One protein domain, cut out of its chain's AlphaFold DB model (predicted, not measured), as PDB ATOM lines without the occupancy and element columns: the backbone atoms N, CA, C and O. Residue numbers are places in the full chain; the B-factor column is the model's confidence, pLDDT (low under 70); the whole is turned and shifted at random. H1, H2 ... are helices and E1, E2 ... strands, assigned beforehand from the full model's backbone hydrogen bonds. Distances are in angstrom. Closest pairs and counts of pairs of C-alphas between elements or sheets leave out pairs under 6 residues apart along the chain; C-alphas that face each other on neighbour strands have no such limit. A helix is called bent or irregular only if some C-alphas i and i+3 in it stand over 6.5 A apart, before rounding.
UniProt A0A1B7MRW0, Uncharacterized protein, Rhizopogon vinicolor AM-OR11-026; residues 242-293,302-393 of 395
ATOM      1  N   VAL A 242      34.269  12.123 -22.284       94.38
ATOM      2  CA  VAL A 242      34.300  13.286 -21.402       94.38
ATOM      3  C   VAL A 242      35.539  14.129 -21.691       94.38
ATOM      4  O   VAL A 242      36.625  13.606 -21.940       94.38
ATOM      5  N   TYR A 243      35.356  15.442 -21.622       94.12
ATOM      6  CA  TYR A 243      36.385  16.456 -21.808       94.12
ATOM      7  C   TYR A 243      36.718  17.095 -20.459       94.12
ATOM      8  O   TYR A 243      35.879  17.780 -19.869       94.12
ATOM      9  N   MET A 244      37.919  16.851 -19.934       94.25
ATOM     10  CA  MET A 244      38.382  17.428 -18.667       94.25
ATOM     11  C   MET A 244      39.898  17.627 -18.630       94.25
ATOM     12  O   MET A 244      40.650  16.827 -19.176       94.25
ATOM     13  N   ASP A 245      40.357  18.676 -17.947       93.75
ATOM     14  CA  ASP A 245      41.778  18.882 -17.649       93.75
ATOM     15  C   ASP A 245      42.147  18.234 -16.303       93.75
ATOM     16  O   ASP A 245      41.675  18.667 -15.253       93.75
ATOM     17  N   VAL A 246      43.004  17.206 -16.330       96.12
ATOM     18  CA  VAL A 246      43.493  16.514 -15.120       96.12
ATOM     19  C   VAL A 246      44.796  17.100 -14.567       96.12
ATOM     20  O   VAL A 246      45.234  16.707 -13.485       96.12
ATOM     21  N   SER A 247      45.408  18.074 -15.253       95.31
ATOM     22  CA  SER A 247      46.666  18.695 -14.817       95.31
ATOM     23  C   SER A 247      46.653  19.315 -13.411       95.31
ATOM     24  O   SER A 247      47.697  19.273 -12.756       95.31
ATOM     25  N   PRO A 248      45.528  19.829 -12.867       95.56
ATOM     26  CA  PRO A 248      45.487  20.297 -11.479       95.56
ATOM     27  C   PRO A 248      45.835  19.212 -10.449       95.56
ATOM     28  O   PRO A 248      46.326  19.531  -9.369       95.56
ATOM     29  N   TRP A 249      45.632  17.937 -10.794       97.25
ATOM     30  CA  TRP A 249      45.930  16.780  -9.945       97.25
ATOM     31  C   TRP A 249      47.204  16.036 -10.362       97.25
ATOM     32  O   TRP A 249      47.481  14.952  -9.855       97.25
ATOM     33  N   GLY A 250      48.014  16.614 -11.255       97.19
ATOM     34  CA  GLY A 250      49.170  15.942 -11.851       97.19
ATOM     35  C   GLY A 250      50.164  15.353 -10.843       97.19
ATOM     36  O   GLY A 250      50.653  14.249 -11.046       97.19
ATOM     37  N   LYS A 251      50.428  16.040  -9.722       97.06
ATOM     38  CA  LYS A 251      51.336  15.545  -8.665       97.06
ATOM     39  C   LYS A 251      50.783  14.323  -7.920       97.06
ATOM     40  O   LYS A 251      51.529  13.389  -7.631       97.06
ATOM     41  N   GLU A 252      49.485  14.332  -7.612       97.81
ATOM     42  CA  GLU A 252      48.791  13.194  -6.990       97.81
ATOM     43  C   GLU A 252      48.790  12.003  -7.956       97.81
ATOM     44  O   GLU A 252      49.197  10.900  -7.593       97.81
ATOM     45  N   LEU A 253      48.473  12.265  -9.228       98.38
ATOM     46  CA  LEU A 253      48.517  11.276 -10.300       98.38
ATOM     47  C   LEU A 253      49.917  10.679 -10.512       98.38
ATOM     48  O   LEU A 253      50.042   9.479 -10.750       98.38
ATOM     49  N   ALA A 254      50.976  11.480 -10.425       97.69
ATOM     50  CA  ALA A 254      52.345  10.989 -10.556       97.69
ATOM     51  C   ALA A 254      52.748  10.080  -9.391       97.69
ATOM     52  O   ALA A 254      53.388   9.053  -9.601       97.69
ATOM     53  N   THR A 255      52.322  10.431  -8.178       97.88
ATOM     54  CA  THR A 255      52.624   9.675  -6.956       97.88
ATOM     55  C   THR A 255      51.898   8.327  -6.928       97.88
ATOM     56  O   THR A 255      52.455   7.333  -6.473       97.88
ATOM     57  N   ASN A 256      50.669   8.279  -7.449       98.12
ATOM     58  CA  ASN A 256      49.819   7.086  -7.431       98.12
ATOM     59  C   ASN A 256      49.988   6.181  -8.666       98.12
ATOM     60  O   ASN A 256      49.264   5.193  -8.803       98.12
ATOM     61  N   LEU A 257      50.899   6.513  -9.586       98.12
ATOM     62  CA  LEU A 257      51.052   5.792 -10.846       98.12
ATOM     63  C   LEU A 257      51.628   4.384 -10.643       98.12
ATOM     64  O   LEU A 257      52.696   4.206 -10.062       98.12
ATOM     65  N   GLN A 258      50.950   3.386 -11.205       97.56
ATOM     66  CA  GLN A 258      51.364   1.985 -11.193       97.56
ATOM     67  C   GLN A 258      51.163   1.344 -12.569       97.56
ATOM     68  O   GLN A 258      50.189   1.633 -13.265       97.56
ATOM     69  N   LEU A 259      52.065   0.434 -12.948       97.44
ATOM     70  CA  LEU A 259      51.882  -0.453 -14.097       97.44
ATOM     71  C   LEU A 259      51.271  -1.767 -13.611       97.44
ATOM     72  O   LEU A 259      51.873  -2.480 -12.811       97.44
ATOM     73  N   LEU A 260      50.070  -2.080 -14.089       96.00
ATOM     74  CA  LEU A 260      49.294  -3.234 -13.646       96.00
ATOM     75  C   LEU A 260      48.988  -4.168 -14.814       96.00
ATOM     76  O   LEU A 260      48.732  -3.727 -15.937       96.00
ATOM     77  N   GLN A 261      48.968  -5.467 -14.525       93.38
ATOM     78  CA  GLN A 261      48.454  -6.480 -15.435       93.38
ATOM     79  C   GLN A 261      46.937  -6.601 -15.230       93.38
ATOM     80  O   GLN A 261      46.479  -6.986 -14.155       93.38
ATOM     81  N   ASP A 262      46.158  -6.267 -16.255       86.69
ATOM     82  CA  ASP A 262      44.699  -6.348 -16.259       86.69
ATOM     83  C   ASP A 262      44.240  -7.537 -17.115       86.69
ATOM     84  O   ASP A 262      44.772  -7.782 -18.201       86.69
ATOM     85  N   ARG A 263      43.244  -8.283 -16.633       83.81
ATOM     86  CA  ARG A 263      42.605  -9.377 -17.378       83.81
ATOM     87  C   ARG A 263      41.231  -8.904 -17.824       83.81
ATOM     88  O   ARG A 263      40.314  -8.830 -17.014       83.81
ATOM     89  N   ALA A 264      41.100  -8.583 -19.106       73.50
ATOM     90  CA  ALA A 264      39.855  -8.108 -19.693       73.50
ATOM     91  C   ALA A 264      39.222  -9.197 -20.563       73.50
ATOM     92  O   ALA A 264      39.907  -9.880 -21.323       73.50
ATOM     93  N   THR A 265      37.904  -9.352 -20.484       73.56
ATOM     94  CA  THR A 265      37.162 -10.237 -21.384       73.56
ATOM     95  C   THR A 265      36.795  -9.464 -22.645       73.56
ATOM     96  O   THR A 265      36.100  -8.456 -22.566       73.56
ATOM     97  N   THR A 266      37.271  -9.915 -23.800       67.69
ATOM     98  CA  THR A 266      36.977  -9.313 -25.106       67.69
ATOM     99  C   THR A 266      36.141 -10.280 -25.935       67.69
ATOM    100  O   THR A 266      36.416 -11.479 -25.955       67.69
ATOM    101  N   THR A 267      35.130  -9.769 -26.629       64.88
ATOM    102  CA  THR A 267      34.324 -10.551 -27.573       64.88
ATOM    103  C   THR A 267      35.032 -10.600 -28.925       64.88
ATOM    104  O   THR A 267      35.370  -9.560 -29.485       64.88
ATOM    105  N   THR A 268      35.271 -11.792 -29.467       67.62
ATOM    106  CA  THR A 268      35.793 -11.952 -30.831       67.62
ATOM    107  C   THR A 268      34.742 -11.568 -31.868       67.62
ATOM    108  O   THR A 268      33.549 -11.499 -31.577       67.62
ATOM    109  N   LEU A 269      35.174 -11.379 -33.117       62.94
ATOM    110  CA  LEU A 269      34.293 -11.077 -34.253       62.94
ATOM    111  C   LEU A 269      33.189 -12.132 -34.482       62.94
ATOM    112  O   LEU A 269      32.229 -11.861 -35.195       62.94
ATOM    113  N   HIS A 270      33.302 -13.324 -33.886       70.50
ATOM    114  CA  HIS A 270      32.303 -14.401 -33.953       70.50
ATOM    115  C   HIS A 270      31.484 -14.551 -32.659       70.50
ATOM    116  O   HIS A 270      30.762 -15.529 -32.494       70.50
ATOM    117  N   GLY A 271      31.591 -13.600 -31.726       66.19
ATOM    118  CA  GLY A 271      30.800 -13.582 -30.494       66.19
ATOM    119  C   GLY A 271      31.382 -14.383 -29.323       66.19
ATOM    120  O   GLY A 271      30.786 -14.377 -28.248       66.19
ATOM    121  N   ALA A 272      32.533 -15.050 -29.476       73.31
ATOM    122  CA  ALA A 272      33.154 -15.807 -28.386       73.31
ATOM    123  C   ALA A 272      33.897 -14.879 -27.410       73.31
ATOM    124  O   ALA A 272      34.631 -13.984 -27.828       73.31
ATOM    125  N   LEU A 273      33.731 -15.099 -26.105       76.50
ATOM    126  CA  LEU A 273      34.410 -14.330 -25.060       76.50
ATOM    127  C   LEU A 273      35.802 -14.914 -24.789       76.50
ATOM    128  O   LEU A 273      35.921 -16.064 -24.374       76.50
ATOM    129  N   HIS A 274      36.850 -14.113 -24.970       76.88
ATOM    130  CA  HIS A 274      38.229 -14.487 -24.659       76.88
ATOM    131  C   HIS A 274      38.810 -13.583 -23.574       76.88
ATOM    132  O   HIS A 274      38.631 -12.367 -23.594       76.88
ATOM    133  N   SER A 275      39.525 -14.182 -22.620       78.81
ATOM    134  CA  SER A 275      40.290 -13.433 -21.624       78.81
ATOM    135  C   SER A 275      41.610 -12.987 -22.241       78.81
ATOM    136  O   SER A 275      42.416 -13.816 -22.662       78.81
ATOM    137  N   VAL A 276      41.817 -11.678 -22.301       80.75
ATOM    138  CA  VAL A 276      43.034 -11.052 -22.806       80.75
ATOM    139  C   VAL A 276      43.744 -10.389 -21.638       80.75
ATOM    140  O   VAL A 276      43.164  -9.609 -20.878       80.75
ATOM    141  N   VAL A 277      45.024 -10.708 -21.498       86.44
ATOM    142  CA  VAL A 277      45.917 -10.025 -20.570       86.44
ATOM    143  C   VAL A 277      46.437  -8.768 -21.258       86.44
ATOM    144  O   VAL A 277      47.040  -8.854 -22.325       86.44
ATOM    145  N   ARG A 278      46.231  -7.605 -20.642       89.12
ATOM    146  CA  ARG A 278      46.779  -6.325 -21.101       89.12
ATOM    147  C   ARG A 278      47.520  -5.633 -19.965       89.12
ATOM    148  O   ARG A 278      47.126  -5.731 -18.808       89.12
ATOM    149  N   TRP A 279      48.573  -4.903 -20.295       93.81
ATOM    150  CA  TRP A 279      49.228  -4.012 -19.344       93.81
ATOM    151  C   TRP A 279      48.553  -2.640 -19.371       93.81
ATOM    152  O   TRP A 279      48.152  -2.162 -20.436       93.81
ATOM    153  N   VAL A 280      48.401  -2.017 -18.204       95.50
ATOM    154  CA  VAL A 280      47.686  -0.745 -18.028       95.50
ATOM    155  C   VAL A 280      48.435   0.122 -17.032       95.50
ATOM    156  O   VAL A 280      48.752  -0.325 -15.932       95.50
ATOM    157  N   HIS A 281      48.663   1.379 -17.393       97.81
ATOM    158  CA  HIS A 281      49.071   2.399 -16.439       97.81
ATOM    159  C   HIS A 281      47.830   2.878 -15.690       97.81
ATOM    160  O   HIS A 281      46.887   3.371 -16.308       97.81
ATOM    161  N   ARG A 282      47.809   2.713 -14.370       98.00
ATOM    162  CA  ARG A 282      46.708   3.145 -13.509       98.00
ATOM    163  C   ARG A 282      47.209   4.169 -12.511       98.00
ATOM    164  O   ARG A 282      48.259   3.985 -11.907       98.00
ATOM    165  N   SER A 283      46.426   5.215 -12.315       98.50
ATOM    166  CA  SER A 283      46.622   6.177 -11.238       98.50
ATOM    167  C   SER A 283      45.271   6.691 -10.741       98.50
ATOM    168  O   SER A 283      44.226   6.339 -11.293       98.50
ATOM    169  N   SER A 284      45.263   7.503  -9.694       98.50
ATOM    170  CA  SER A 284      44.048   8.100  -9.154       98.50
ATOM    171  C   SER A 284      44.302   9.458  -8.515       98.50
ATOM    172  O   SER A 284      45.413   9.762  -8.080       98.50
ATOM    173  N   PHE A 285      43.246  10.265  -8.457       98.38
ATOM    174  CA  PHE A 285      43.214  11.513  -7.705       98.38
ATOM    175  C   PHE A 285      41.878  11.706  -6.992       98.38
ATOM    176  O   PHE A 285      40.886  11.056  -7.330       98.38
ATOM    177  N   THR A 286      41.840  12.611  -6.017       97.81
ATOM    178  CA  THR A 286      40.650  12.837  -5.189       97.81
ATOM    179  C   THR A 286      40.066  14.232  -5.390       97.81
ATOM    180  O   THR A 286      40.742  15.246  -5.204       97.81
ATOM    181  N   ILE A 287      38.765  14.306  -5.669       96.19
ATOM    182  CA  ILE A 287      37.988  15.549  -5.670       96.19
ATOM    183  C   ILE A 287      37.203  15.616  -4.360       96.19
ATOM    184  O   ILE A 287      36.219  14.901  -4.164       96.19
ATOM    185  N   ARG A 288      37.644  16.466  -3.429       91.81
ATOM    186  CA  ARG A 288      37.038  16.562  -2.093       91.81
ATOM    187  C   ARG A 288      35.882  17.562  -2.084       91.81
ATOM    188  O   ARG A 288      36.061  18.659  -2.597       91.81
ATOM    189  N   PRO A 289      34.730  17.251  -1.466       86.12
ATOM    190  CA  PRO A 289      33.685  18.249  -1.283       86.12
ATOM    191  C   PRO A 289      34.223  19.448  -0.481       86.12
ATOM    192  O   PRO A 289      35.092  19.267   0.380       86.12
ATOM    193  N   PRO A 290      33.718  20.665  -0.726       81.44
ATOM    194  CA  PRO A 290      34.120  21.829   0.050       81.44
ATOM    195  C   PRO A 290      33.724  21.638   1.518       81.44
ATOM    196  O   PRO A 290      32.602  21.238   1.834       81.44
ATOM    197  N   VAL A 291      34.668  21.901   2.423       69.50
ATOM    198  CA  VAL A 291      34.455  21.760   3.867       69.50
ATOM    199  C   VAL A 291      33.528  22.882   4.330       69.50
ATOM    200  O   VAL A 291      33.822  24.058   4.121       69.50
ATOM    201  N   SER A 292      32.402  22.523   4.948       60.06
ATOM    202  CA  SER A 292      31.500  23.504   5.561       60.06
ATOM    203  C   SER A 292      32.238  24.200   6.712       60.06
ATOM    204  O   SER A 292      32.706  23.500   7.614       60.06
ATOM    205  N   PRO A 293      32.377  25.538   6.723       55.47
ATOM    206  CA  PRO A 293      33.033  26.220   7.831       55.47
ATOM    207  C   PRO A 293      32.244  25.984   9.128       55.47
ATOM    208  O   PRO A 293      31.023  26.124   9.153       55.47
ATOM    209  N   LEU A 302      25.464  29.154   2.071       45.91
ATOM    210  CA  LEU A 302      25.861  27.742   1.934       45.91
ATOM    211  C   LEU A 302      25.360  27.036   0.664       45.91
ATOM    212  O   LEU A 302      25.738  25.896   0.412       45.91
ATOM    213  N   GLN A 303      24.533  27.685  -0.158       48.34
ATOM    214  CA  GLN A 303      24.096  27.119  -1.440       48.34
ATOM    215  C   GLN A 303      25.177  27.196  -2.537       48.34
ATOM    216  O   GLN A 303      25.030  26.536  -3.563       48.34
ATOM    217  N   ASN A 304      26.277  27.927  -2.292       51.69
ATOM    218  CA  ASN A 304      27.345  28.195  -3.265       51.69
ATOM    219  C   ASN A 304      28.693  27.530  -2.937       51.69
ATOM    220  O   ASN A 304      29.691  27.829  -3.587       51.69
ATOM    221  N   LEU A 305      28.752  26.612  -1.968       66.88
ATOM    222  CA  LEU A 305      29.957  25.815  -1.727       66.88
ATOM    223  C   LEU A 305      30.051  24.713  -2.790       66.88
ATOM    224  O   LEU A 305      29.789  23.543  -2.522       66.88
ATOM    225  N   ARG A 306      30.373  25.087  -4.026       78.44
ATOM    226  CA  ARG A 306      30.833  24.156  -5.057       78.44
ATOM    227  C   ARG A 306      32.280  24.483  -5.372       78.44
ATOM    228  O   ARG A 306      32.672  25.647  -5.363       78.44
ATOM    229  N   LEU A 307      33.075  23.456  -5.642       88.69
ATOM    230  CA  LEU A 307      34.451  23.662  -6.077       88.69
ATOM    231  C   LEU A 307      34.457  24.293  -7.473       88.69
ATOM    232  O   LEU A 307      33.792  23.744  -8.352       88.69
ATOM    233  N   PRO A 308      35.178  25.399  -7.712       92.38
ATOM    234  CA  PRO A 308      35.372  25.897  -9.067       92.38
ATOM    235  C   PRO A 308      36.140  24.861  -9.894       92.38
ATOM    236  O   PRO A 308      36.987  24.135  -9.365       92.38
ATOM    237  N   ILE A 309      35.851  24.783 -11.191       93.19
ATOM    238  CA  ILE A 309      36.671  23.990 -12.107       93.19
ATOM    239  C   ILE A 309      37.996  24.744 -12.292       93.19
ATOM    240  O   ILE A 309      37.977  25.912 -12.688       93.19
ATOM    241  N   PRO A 310      39.159  24.132 -12.005       90.62
ATOM    242  CA  PRO A 310      40.431  24.824 -12.150       90.62
ATOM    243  C   PRO A 310      40.628  25.328 -13.584       90.62
ATOM    244  O   PRO A 310      40.440  24.569 -14.532       90.62
ATOM    245  N   LYS A 311      41.060  26.586 -13.732       86.50
ATOM    246  CA  LYS A 311      41.328  27.240 -15.031       86.50
ATOM    247  C   LYS A 311      40.098  27.382 -15.950       86.50
ATOM    248  O   LYS A 311      40.273  27.569 -17.151       86.50
ATOM    249  N   VAL A 312      38.879  27.280 -15.414       88.19
ATOM    250  CA  VAL A 312      37.635  27.499 -16.164       88.19
ATOM    251  C   VAL A 312      36.735  28.442 -15.370       88.19
ATOM    252  O   VAL A 312      36.108  28.049 -14.385       88.19
ATOM    253  N   ASP A 313      36.682  29.702 -15.797       86.56
ATOM    254  CA  ASP A 313      35.978  30.758 -15.072       86.56
ATOM    255  C   ASP A 313      34.460  30.555 -15.079       86.56
ATOM    256  O   ASP A 313      33.859  30.210 -16.094       86.56
ATOM    257  N   GLY A 314      33.823  30.779 -13.930       86.06
ATOM    258  CA  GLY A 314      32.363  30.725 -13.791       86.06
ATOM    259  C   GLY A 314      31.748  29.320 -13.752       86.06
ATOM    260  O   GLY A 314      30.550  29.202 -13.487       86.06
ATOM    261  N   PHE A 315      32.536  28.256 -13.943       89.94
ATOM    262  CA  PHE A 315      32.064  26.874 -13.859       89.94
ATOM    263  C   PHE A 315      32.526  26.176 -12.579       89.94
ATOM    264  O   PHE A 315      33.606  26.421 -12.042       89.94
ATOM    265  N   PHE A 316      31.696  25.250 -12.099       93.06
ATOM    266  CA  PHE A 316      31.917  24.519 -10.854       93.06
ATOM    267  C   PHE A 316      31.825  23.015 -11.080       93.06
ATOM    268  O   PHE A 316      31.008  22.559 -11.876       93.06
ATOM    269  N   ILE A 317      32.629  22.247 -10.348       94.62
ATOM    270  CA  ILE A 317      32.604  20.787 -10.368       94.62
ATOM    271  C   ILE A 317      31.275  20.302  -9.781       94.62
ATOM    272  O   ILE A 317      30.931  20.620  -8.633       94.62
ATOM    273  N   ASP A 318      30.541  19.511 -10.562       94.06
ATOM    274  CA  ASP A 318      29.310  18.865 -10.129       94.06
ATOM    275  C   ASP A 318      29.600  17.867  -8.992       94.06
ATOM    276  O   ASP A 318      30.551  17.083  -9.090       94.06
ATOM    277  N   PRO A 319      28.776  17.834  -7.927       92.38
ATOM    278  CA  PRO A 319      28.971  16.913  -6.810       92.38
ATOM    279  C   PRO A 319      29.034  15.429  -7.185       92.38
ATOM    280  O   PRO A 319      29.581  14.637  -6.424       92.38
ATOM    281  N   GLY A 320      28.511  15.033  -8.352       92.94
ATOM    282  CA  GLY A 320      28.640  13.672  -8.871       92.94
ATOM    283  C   GLY A 320      30.080  13.235  -9.163       92.94
ATOM    284  O   GLY A 320      30.306  12.038  -9.329       92.94
ATOM    285  N   TRP A 321      31.033  14.170  -9.213       95.56
ATOM    286  CA  TRP A 321      32.466  13.896  -9.344       95.56
ATOM    287  C   TRP A 321      33.211  13.830  -8.008       95.56
ATOM    288  O   TRP A 321      34.384  13.469  -7.995       95.56
ATOM    289  N   TYR A 322      32.579  14.186  -6.884       95.19
ATOM    290  CA  TYR A 322      33.247  14.138  -5.584       95.19
ATOM    291  C   TYR A 322      33.571  12.690  -5.198       95.19
ATOM    292  O   TYR A 322      32.738  11.793  -5.337       95.19
ATOM    293  N   GLY A 323      34.782  12.478  -4.687       96.38
ATOM    294  CA  GLY A 323      35.347  11.159  -4.422       96.38
ATOM    295  C   GLY A 323      36.632  10.923  -5.209       96.38
ATOM    296  O   GLY A 323      37.388  11.858  -5.475       96.38
ATOM    297  N   THR A 324      36.887   9.667  -5.554       98.38
ATOM    298  CA  THR A 324      38.103   9.246  -6.253       98.38
ATOM    299  C   THR A 324      37.847   9.151  -7.752       98.38
ATOM    300  O   THR A 324      36.874   8.540  -8.189       98.38
ATOM    301  N   VAL A 325      38.744   9.705  -8.560       98.56
ATOM    302  CA  VAL A 325      38.771   9.488 -10.007       98.56
ATOM    303  C   VAL A 325      39.973   8.614 -10.332       98.56
ATOM    304  O   VAL A 325      41.112   8.991 -10.063       98.56
ATOM    305  N   VAL A 326      39.721   7.432 -10.889       98.50
ATOM    306  CA  VAL A 326      40.752   6.484 -11.322       98.50
ATOM    307  C   VAL A 326      40.983   6.664 -12.815       98.50
ATOM    308  O   VAL A 326      40.034   6.624 -13.596       98.50
ATOM    309  N   VAL A 327      42.237   6.844 -13.218       98.25
ATOM    310  CA  VAL A 327      42.632   7.074 -14.611       98.25
ATOM    311  C   VAL A 327      43.429   5.879 -15.122       98.25
ATOM    312  O   VAL A 327      44.442   5.506 -14.530       98.25
ATOM    313  N   GLU A 328      42.975   5.284 -16.223       96.62
ATOM    314  CA  GLU A 328      43.689   4.241 -16.962       96.62
ATOM    315  C   GLU A 328      44.292   4.799 -18.261       96.62
ATOM    316  O   GLU A 328      43.636   5.507 -19.028       96.62
ATOM    317  N   ALA A 329      45.533   4.421 -18.547       95.50
ATOM    318  CA  ALA A 329      46.198   4.620 -19.828       95.50
ATOM    319  C   ALA A 329      46.799   3.296 -20.325       95.50
ATOM    320  O   ALA A 329      47.006   2.349 -19.566       95.50
ATOM    321  N   GLU A 330      47.051   3.211 -21.628       92.50
ATOM    322  CA  GLU A 330      47.646   2.029 -22.259       92.50
ATOM    323  C   GLU A 330      49.011   1.692 -21.635       92.50
ATOM    324  O   GLU A 330      49.811   2.587 -21.374       92.50
ATOM    325  N   GLY A 331      49.289   0.407 -21.386       93.81
ATOM    326  CA  GLY A 331      50.508  -0.073 -20.719       93.81
ATOM    327  C   GLY A 331      51.805   0.028 -21.523       93.81
ATOM    328  O   GLY A 331      52.797  -0.565 -21.115       93.81
ATOM    329  N   THR A 332      51.813   0.721 -22.664       92.88
ATOM    330  CA  THR A 332      53.025   0.938 -23.467       92.88
ATOM    331  C   THR A 332      53.763   2.205 -23.031       92.88
ATOM    332  O   THR A 332      53.204   3.062 -22.342       92.88
ATOM    333  N   ASN A 333      55.011   2.368 -23.478       91.94
ATOM    334  CA  ASN A 333      55.791   3.584 -23.223       91.94
ATOM    335  C   ASN A 333      55.131   4.832 -23.832       91.94
ATOM    336  O   ASN A 333      55.195   5.911 -23.248       91.94
ATOM    337  N   GLU A 334      54.447   4.698 -24.971       90.94
ATOM    338  CA  GLU A 334      53.688   5.789 -25.591       90.94
ATOM    339  C   GLU A 334      52.431   6.130 -24.782       90.94
ATOM    340  O   GLU A 334      52.060   7.299 -24.691       90.94
ATOM    341  N   GLY A 335      51.776   5.130 -24.184       92.12
ATOM    342  CA  GLY A 335      50.647   5.348 -23.279       92.12
ATOM    343  C   GLY A 335      51.067   6.056 -21.989       92.12
ATOM    344  O   GLY A 335      50.394   6.990 -21.556       92.12
ATOM    345  N   LEU A 336      52.219   5.678 -21.426       94.62
ATOM    346  CA  LEU A 336      52.827   6.380 -20.294       94.62
ATOM    347  C   LEU A 336      53.184   7.826 -20.653       94.62
ATOM    348  O   LEU A 336      52.860   8.748 -19.910       94.62
ATOM    349  N   ALA A 337      53.823   8.023 -21.807       92.25
ATOM    350  CA  ALA A 337      54.185   9.333 -22.329       92.25
ATOM    351  C   ALA A 337      52.978  10.270 -22.459       92.25
ATOM    352  O   ALA A 337      53.039  11.413 -22.005       92.25
ATOM    353  N   ASP A 338      51.894   9.780 -23.064       92.00
ATOM    354  CA  ASP A 338      50.635  10.510 -23.209       92.00
ATOM    355  C   ASP A 338      50.030  10.846 -21.839       92.00
ATOM    356  O   ASP A 338      49.662  11.991 -21.582       92.00
ATOM    357  N   PHE A 339      50.000   9.883 -20.914       95.19
ATOM    358  CA  PHE A 339      49.489  10.100 -19.560       95.19
ATOM    359  C   PHE A 339      50.272  11.180 -18.793       95.19
ATOM    360  O   PHE A 339      49.668  12.064 -18.179       95.19
ATOM    361  N   GLN A 340      51.605  11.161 -18.870       94.38
ATOM    362  CA  GLN A 340      52.456  12.188 -18.262       94.38
ATOM    363  C   GLN A 340      52.174  13.578 -18.846       94.38
ATOM    364  O   GLN A 340      52.069  14.551 -18.101       94.38
ATOM    365  N   ASP A 341      51.979  13.670 -20.164       92.06
ATOM    366  CA  ASP A 341      51.683  14.934 -20.846       92.06
ATOM    367  C   ASP A 341      50.324  15.530 -20.435       92.06
ATOM    368  O   ASP A 341      50.174  16.758 -20.392       92.06
ATOM    369  N   ARG A 342      49.341  14.682 -20.101       94.31
ATOM    370  CA  ARG A 342      48.018  15.086 -19.579       94.31
ATOM    371  C   ARG A 342      48.068  15.599 -18.145       94.31
ATOM    372  O   ARG A 342      47.288  16.477 -17.785       94.31
ATOM    373  N   CYS A 343      48.997  15.088 -17.340       95.12
ATOM    374  CA  CYS A 343      49.192  15.518 -15.952       95.12
ATOM    375  C   CYS A 343      49.791  16.929 -15.839       95.12
ATOM    376  O   CYS A 343      49.810  17.506 -14.754       95.12
ATOM    377  N   GLY A 344      50.225  17.518 -16.955       90.81
ATOM    378  CA  GLY A 344      50.727  18.884 -17.010       90.81
ATOM    379  C   GLY A 344      52.183  19.035 -16.554       90.81
ATOM    380  O   GLY A 344      52.825  18.081 -16.105       90.81
ATOM    381  N   PRO A 345      52.740  20.248 -16.709       88.25
ATOM    382  CA  PRO A 345      54.146  20.507 -16.427       88.25
ATOM    383  C   PRO A 345      54.467  20.338 -14.936       88.25
ATOM    384  O   PRO A 345      53.691  20.736 -14.069       88.25
ATOM    385  N   GLY A 346      55.638  19.768 -14.639       88.00
ATOM    386  CA  GLY A 346      56.140  19.604 -13.270       88.00
ATOM    387  C   GLY A 346      55.480  18.485 -12.455       88.00
ATOM    388  O   GLY A 346      55.825  18.318 -11.287       88.00
ATOM    389  N   ALA A 347      54.554  17.719 -13.040       92.69
ATOM    390  CA  ALA A 347      54.004  16.513 -12.419       92.69
ATOM    391  C   ALA A 347      55.013  15.351 -12.422       92.69
ATOM    392  O   ALA A 347      55.146  14.642 -11.429       92.69
ATOM    393  N   PHE A 348      55.746  15.194 -13.526       92.06
ATOM    394  CA  PHE A 348      56.780  14.176 -13.716       92.06
ATOM    395  C   PHE A 348      58.137  14.831 -14.011       92.06
ATOM    396  O   PHE A 348      58.163  15.966 -14.502       92.06
ATOM    397  N   PRO A 349      59.262  14.135 -13.748       86.88
ATOM    398  CA  PRO A 349      60.582  14.602 -14.153       86.88
ATOM    399  C   PRO A 349      60.644  14.905 -15.661       86.88
ATOM    400  O   PRO A 349      60.011  14.189 -16.446       86.88
ATOM    401  N   PRO A 350      61.403  15.932 -16.087       79.44
ATOM    402  CA  PRO A 350      61.604  16.219 -17.502       79.44
ATOM    403  C   PRO A 350      62.158  14.990 -18.222       79.44
ATOM    404  O   PRO A 350      63.132  14.382 -17.778       79.44
ATOM    405  N   ARG A 351      61.535  14.621 -19.341       74.88
ATOM    406  CA  ARG A 351      62.075  13.594 -20.238       74.88
ATOM    407  C   ARG A 351      63.144  14.224 -21.123       74.88
ATOM    408  O   ARG A 351      63.079  15.420 -21.394       74.88
ATOM    409  N   ALA A 352      64.113  13.426 -21.576       67.38
ATOM    410  CA  ALA A 352      65.044  13.875 -22.605       67.38
ATOM    411  C   ALA A 352      64.228  14.350 -23.819       67.38
ATOM    412  O   ALA A 352      63.384  13.609 -24.326       67.38
ATOM    413  N   ASP A 353      64.413  15.613 -24.207       55.19
ATOM    414  CA  ASP A 353      63.670  16.240 -25.297       55.19
ATOM    415  C   ASP A 353      63.941  15.479 -26.599       55.19
ATOM    416  O   ASP A 353      65.006  15.600 -27.204       55.19
ATOM    417  N   ASN A 354      62.954  14.721 -27.071       52.03
ATOM    418  CA  ASN A 354      62.944  14.287 -28.459       52.03
ATOM    419  C   ASN A 354      62.551  15.504 -29.307       52.03
ATOM    420  O   ASN A 354      61.601  16.209 -28.971       52.03
ATOM    421  N   VAL A 355      63.258  15.744 -30.414       46.59
ATOM    422  CA  VAL A 355      63.112  16.912 -31.314       46.59
ATOM    423  C   VAL A 355      61.654  17.180 -31.754       46.59
ATOM    424  O   VAL A 355      61.296  18.303 -32.098       46.59
ATOM    425  N   THR A 356      60.774  16.182 -31.658       49.19
ATOM    426  CA  THR A 356      59.330  16.243 -31.931       49.19
ATOM    427  C   THR A 356      58.463  16.897 -30.839       49.19
ATOM    428  O   THR A 356      57.308  17.216 -31.111       49.19
ATOM    429  N   SER A 357      58.964  17.146 -29.620       52.47
ATOM    430  CA  SER A 357      58.171  17.715 -28.508       52.47
ATOM    431  C   SER A 357      57.881  19.219 -28.651       52.47
ATOM    432  O   SER A 357      56.918  19.722 -28.067       52.47
ATOM    433  N   LYS A 358      58.686  19.942 -29.443       48.09
ATOM    434  CA  LYS A 358      58.647  21.414 -29.556       48.09
ATOM    435  C   LYS A 358      57.663  21.954 -30.603       48.09
ATOM    436  O   LYS A 358      57.393  23.149 -30.602       48.09
ATOM    437  N   MET A 359      57.074  21.095 -31.439       45.91
ATOM    438  CA  MET A 359      56.103  21.470 -32.487       45.91
ATOM    439  C   MET A 359      54.688  20.936 -32.221       45.91
ATOM    440  O   MET A 359      53.932  20.641 -33.146       45.91
ATOM    441  N   ARG A 360      54.299  20.794 -30.951       54.62
ATOM    442  CA  ARG A 360      52.947  20.333 -30.622       54.62
ATOM    443  C   ARG A 360      51.916  21.431 -30.892       54.62
ATOM    444  O   ARG A 360      51.821  22.409 -30.150       54.62
ATOM    445  N   SER A 361      51.171  21.251 -31.981       58.00
ATOM    446  CA  SER A 361      50.041  22.081 -32.415       58.00
ATOM    447  C   SER A 361      48.989  22.242 -31.306       58.00
ATOM    448  O   SER A 361      48.827  21.361 -30.461       58.00
ATOM    449  N   GLU A 362      48.210  23.330 -31.324       56.88
ATOM    450  CA  GLU A 362      47.030  23.491 -30.455       56.88
ATOM    451  C   GLU A 362      46.073  22.291 -30.529       56.88
ATOM    452  O   GLU A 362      45.518  21.882 -29.511       56.88
ATOM    453  N   LYS A 363      45.993  21.631 -31.691       58.50
ATOM    454  CA  LYS A 363      45.183  20.426 -31.919       58.50
ATOM    455  C   LYS A 363      45.577  19.241 -31.020       58.50
ATOM    456  O   LYS A 363      44.730  18.419 -30.681       58.50
ATOM    457  N   GLU A 364      46.841  19.165 -30.596       64.81
ATOM    458  CA  GLU A 364      47.350  18.163 -29.645       64.81
ATOM    459  C   GLU A 364      47.159  18.563 -28.173       64.81
ATOM    460  O   GLU A 364      47.342  17.738 -27.278       64.81
ATOM    461  N   LYS A 365      46.823  19.825 -27.881       67.25
ATOM    462  CA  LYS A 365      46.469  20.237 -26.513       67.25
ATOM    463  C   LYS A 365      45.063  19.765 -26.158       67.25
ATOM    464  O   LYS A 365      44.851  19.310 -25.036       67.25
ATOM    465  N   ASP A 366      44.142  19.798 -27.118       72.81
ATOM    466  CA  ASP A 366      42.760  19.361 -26.904       72.81
ATOM    467  C   ASP A 366      42.647  17.848 -26.702       72.81
ATOM    468  O   ASP A 366      41.877  17.400 -25.851       72.81
ATOM    469  N   SER A 367      43.469  17.049 -27.394       80.12
ATOM    470  CA  SER A 367      43.470  15.585 -27.248       80.12
ATOM    471  C   SER A 367      43.817  15.129 -25.823       80.12
ATOM    472  O   SER A 367      43.307  14.108 -25.358       80.12
ATOM    473  N   ARG A 368      44.595  15.927 -25.074       87.88
ATOM    474  CA  ARG A 368      44.967  15.648 -23.674       87.88
ATOM    475  C   ARG A 368      43.787  15.699 -22.709       87.88
ATOM    476  O   ARG A 368      43.860  15.119 -21.625       87.88
ATOM    477  N   ARG A 369      42.700  16.364 -23.096       92.50
ATOM    478  CA  ARG A 369      41.498  16.499 -22.268       92.50
ATOM    479  C   ARG A 369      40.473  15.403 -22.519       92.50
ATOM    480  O   ARG A 369      39.459  15.374 -21.836       92.50
ATOM    481  N   VAL A 370      40.718  14.511 -23.479       94.44
ATOM    482  CA  VAL A 370      39.732  13.518 -23.919       94.44
ATOM    483  C   VAL A 370      39.893  12.206 -23.163       94.44
ATOM    484  O   VAL A 370      40.939  11.554 -23.237       94.44
ATOM    485  N   PHE A 371      38.834  11.797 -22.471       95.44
ATOM    486  CA  PHE A 371      38.760  10.536 -21.741       95.44
ATOM    487  C   PHE A 371      37.442   9.811 -22.040       95.44
ATOM    488  O   PHE A 371      36.468  10.428 -22.459       95.44
ATOM    489  N   ARG A 372      37.381   8.499 -21.797       93.25
ATOM    490  CA  ARG A 372      36.133   7.716 -21.755       93.25
ATOM    491  C   ARG A 372      35.808   7.346 -20.322       93.25
ATOM    492  O   ARG A 372      36.691   6.871 -19.618       93.25
ATOM    493  N   VAL A 373      34.555   7.496 -19.901       94.12
ATOM    494  CA  VAL A 373      34.103   6.971 -18.600       94.12
ATOM    495  C   VAL A 373      33.886   5.471 -18.712       94.12
ATOM    496  O   VAL A 373      33.062   5.042 -19.507       94.12
ATOM    497  N   LEU A 374      34.559   4.687 -17.876       92.44
ATOM    498  CA  LEU A 374      34.398   3.237 -17.787       92.44
ATOM    499  C   LEU A 374      33.213   2.918 -16.873       92.44
ATOM    500  O   LEU A 374      33.358   2.814 -15.648       92.44
ATOM    501  N   ARG A 375      32.005   2.847 -17.444       89.38
ATOM    502  CA  ARG A 375      30.761   2.700 -16.668       89.38
ATOM    503  C   ARG A 375      30.712   1.396 -15.885       89.38
ATOM    504  O   ARG A 375      30.168   1.374 -14.788       89.38
ATOM    505  N   GLU A 376      31.285   0.338 -16.437       88.19
ATOM    506  CA  GLU A 376      31.338  -0.996 -15.848       88.19
ATOM    507  C   GLU A 376      32.241  -1.080 -14.609       88.19
ATOM    508  O   GLU A 376      31.999  -1.915 -13.740       88.19
ATOM    509  N   LYS A 377      33.245  -0.197 -14.499       91.62
ATOM    510  CA  LYS A 377      34.131  -0.097 -13.325       91.62
ATOM    511  C   LYS A 377      33.681   0.979 -12.328       91.62
ATOM    512  O   LYS A 377      33.987   0.892 -11.142       91.62
ATOM    513  N   SER A 378      32.958   1.993 -12.803       94.44
ATOM    514  CA  SER A 378      32.553   3.156 -12.008       94.44
ATOM    515  C   SER A 378      31.434   2.849 -11.009       94.44
ATOM    516  O   SER A 378      30.485   2.124 -11.300       94.44
ATOM    517  N   ARG A 379      31.498   3.489  -9.839       94.69
ATOM    518  CA  ARG A 379      30.501   3.410  -8.760       94.69
ATOM    519  C   ARG A 379      30.363   4.768  -8.058       94.69
ATOM    520  O   ARG A 379      31.227   5.625  -8.214       94.69
ATOM    521  N   PRO A 380      29.285   5.028  -7.297       91.94
ATOM    522  CA  PRO A 380      29.171   6.275  -6.539       91.94
ATOM    523  C   PRO A 380      30.407   6.523  -5.658       91.94
ATOM    524  O   PRO A 380      30.808   5.637  -4.907       91.94
ATOM    525  N   GLY A 381      31.009   7.711  -5.772       94.12
ATOM    526  CA  GLY A 381      32.239   8.084  -5.062       94.12
ATOM    527  C   GLY A 381      33.545   7.569  -5.682       94.12
ATOM    528  O   GLY A 381      34.614   7.932  -5.198       94.12
ATOM    529  N   GLU A 382      33.489   6.761  -6.746       97.69
ATOM    530  CA  GLU A 382      34.667   6.288  -7.477       97.69
ATOM    531  C   GLU A 382      34.382   6.192  -8.984       97.69
ATOM    532  O   GLU A 382      33.720   5.263  -9.458       97.69
ATOM    533  N   ILE A 383      34.886   7.153  -9.755       98.06
ATOM    534  CA  ILE A 383      34.661   7.226 -11.200       98.06
ATOM    535  C   ILE A 383      35.911   6.770 -11.938       98.06
ATOM    536  O   ILE A 383      37.004   7.278 -11.706       98.06
ATOM    537  N   TRP A 384      35.746   5.823 -12.853       97.56
ATOM    538  CA  TRP A 384      36.829   5.304 -13.673       97.56
ATOM    539  C   TRP A 384      36.801   5.957 -15.044       97.56
ATOM    540  O   TRP A 384      35.758   5.995 -15.700       97.56
ATOM    541  N   ILE A 385      37.954   6.439 -15.491       97.19
ATOM    542  CA  ILE A 385      38.139   7.012 -16.817       97.19
ATOM    543  C   ILE A 385      39.363   6.410 -17.513       97.19
ATOM    544  O   ILE A 385      40.330   6.015 -16.867       97.19
ATOM    545  N   ARG A 386      39.333   6.355 -18.844       95.12
ATOM    546  CA  ARG A 386      40.447   5.915 -19.693       95.12
ATOM    547  C   ARG A 386      40.873   7.040 -20.623       95.12
ATOM    548  O   ARG A 386      40.016   7.658 -21.248       95.12
ATOM    549  N   ALA A 387      42.174   7.281 -20.749       95.25
ATOM    550  CA  ALA A 387      42.703   8.209 -21.745       95.25
ATOM    551  C   ALA A 387      42.344   7.741 -23.167       95.25
ATOM    552  O   ALA A 387      42.537   6.570 -23.509       95.25
ATOM    553  N   VAL A 388      41.822   8.661 -23.983       92.44
ATOM    554  CA  VAL A 388      41.499   8.416 -25.396       92.44
ATOM    555  C   VAL A 388      42.625   8.953 -26.254       92.44
ATOM    556  O   VAL A 388      43.003  10.120 -26.133       92.44
ATOM    557  N   ARG A 389      43.170   8.102 -27.121       87.12
ATOM    558  CA  ARG A 389      44.298   8.461 -27.986       87.12
ATOM    559  C   ARG A 389      43.828   8.933 -29.358       87.12
ATOM    560  O   ARG A 389      42.757   8.569 -29.828       87.12
ATOM    561  N   GLU A 390      44.691   9.673 -30.049       84.50
ATOM    562  CA  GLU A 390      44.425  10.159 -31.410       84.50
ATOM    563  C   GLU A 390      44.152   9.021 -32.408       84.50
ATOM    564  O   GLU A 390      43.315   9.160 -33.293       84.50
ATOM    565  N   LYS A 391      44.778   7.851 -32.206       84.25
ATOM    566  CA  LYS A 391      44.534   6.637 -33.007       84.25
ATOM    567  C   LYS A 391      43.103   6.087 -32.906       84.25
ATOM    568  O   LYS A 391      42.739   5.220 -33.686       84.25
ATOM    569  N   GLU A 392      42.322   6.539 -31.925       85.50
ATOM    570  CA  GLU A 392      40.929   6.122 -31.714       85.50
ATOM    571  C   GLU A 392      39.922   7.067 -32.386       85.50
ATOM    572  O   GLU A 392      38.712   6.905 -32.215       85.50
ATOM    573  N   ARG A 393      40.400   8.077 -33.123       85.81
ATOM    574  CA  ARG A 393      39.538   8.930 -33.936       85.81
ATOM    575  C   ARG A 393      38.895   8.126 -35.052       85.81
ATOM    576  O   ARG A 393      39.517   7.245 -35.636       85.81
TER     577      ARG A 393
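What this domain is: This is residues 242 to 293 and 302 to 393 of the 395 residues of an uncharacterized protein of Rhizopogon vinicolor AM-OR11-026 (UniProt A0A1B7MRW0). A strongly twisted sheet of five strands is covered on one face by two helices, H1 and H2, while no named helix lies on its other face. The long hairpin of E1 and E2 reaches to one end of the longest axis and residues near the cut to the other, while residues 352 to 363, with H3, stick out as a loose arm. The printed part has 144 residues, with four named helices and five named strands in the order H1 E1 E2 E3 H2 H3 H4 E4 E5. The sheet is mixed, in the order E1 E2 E3 E5 E4, and the class is mixed, helices and strands. The whole is only just compact, close to loose, with a radius of gyration of the C-alphas of 17.0 A and spans of 55 by 42 by 27 A.

Where its parts are: H1, residues 247 to 255, begins at C-alpha (46.666, 18.695, -14.817) and is irregular: C-alphas 248 and 251 are 8.0 A apart. E1, residues 258 to 267, is 26.8 A long. E2, residues 273 to 287, is 35.8 A long and bends by 76 degrees at residue 277. E3 is residues 323 to 330, 23.5 A, and H2 is residues 333 to 342, 14.4 A. H3, residues 355 to 359, is only just irregular, with C-alphas 355 and 358 at 6.6 A. H4 is residues 362 to 367, E4 370 to 373, and E5 382 to 387, ending at C-alpha (42.703, 8.209, -21.745).

How they stand to each other: In the hairpin of E1 and E2, antiparallel, N 260 and O 280 are 2.9 A apart. E2 and E3 are antiparallel, with N 283 and O 327 at 3.0 A. E3 and E5 are parallel, with N 326 and O 383 at 2.8 A. E4 and E5 form an antiparallel hairpin, with N 372 and O 386 at 2.8 A. H1 and H2 lie on the same face, making two layers, helices on one face of a sheet. H1 is over E2, at a height over the sheet of 6.4 A; the closest C-alphas, of Leu 253 and Ser 283, are 5.5 A apart. H2 is over E3, at a height of 8.3 A; the closest C-alphas, of Ala 329 and Gly 335, are 5.7 A apart. H1 and H2 only just touch, with 3 pairs of C-alphas within 8 A, the closest those of Ser 247 and Arg 342 at 6.1 A. H4 is near H2, and H3 is apart from both. Every O i to N i+4 pair is within hydrogen-bond range in H2; H1 has 3 of 5, H4 1 of 2, and H3 0 of 1, with 0 of 2 O i to N i+3 pairs.

The domain as a whole: The C-alphas farthest apart, of His 270 and Pro 293, are 58.3 A apart. Residues 294 to 301 are not printed, and the gap is 9.4 A. The link H2 to H3 is long. Confidence is under 70 in 26 residues, among them 352 to 365.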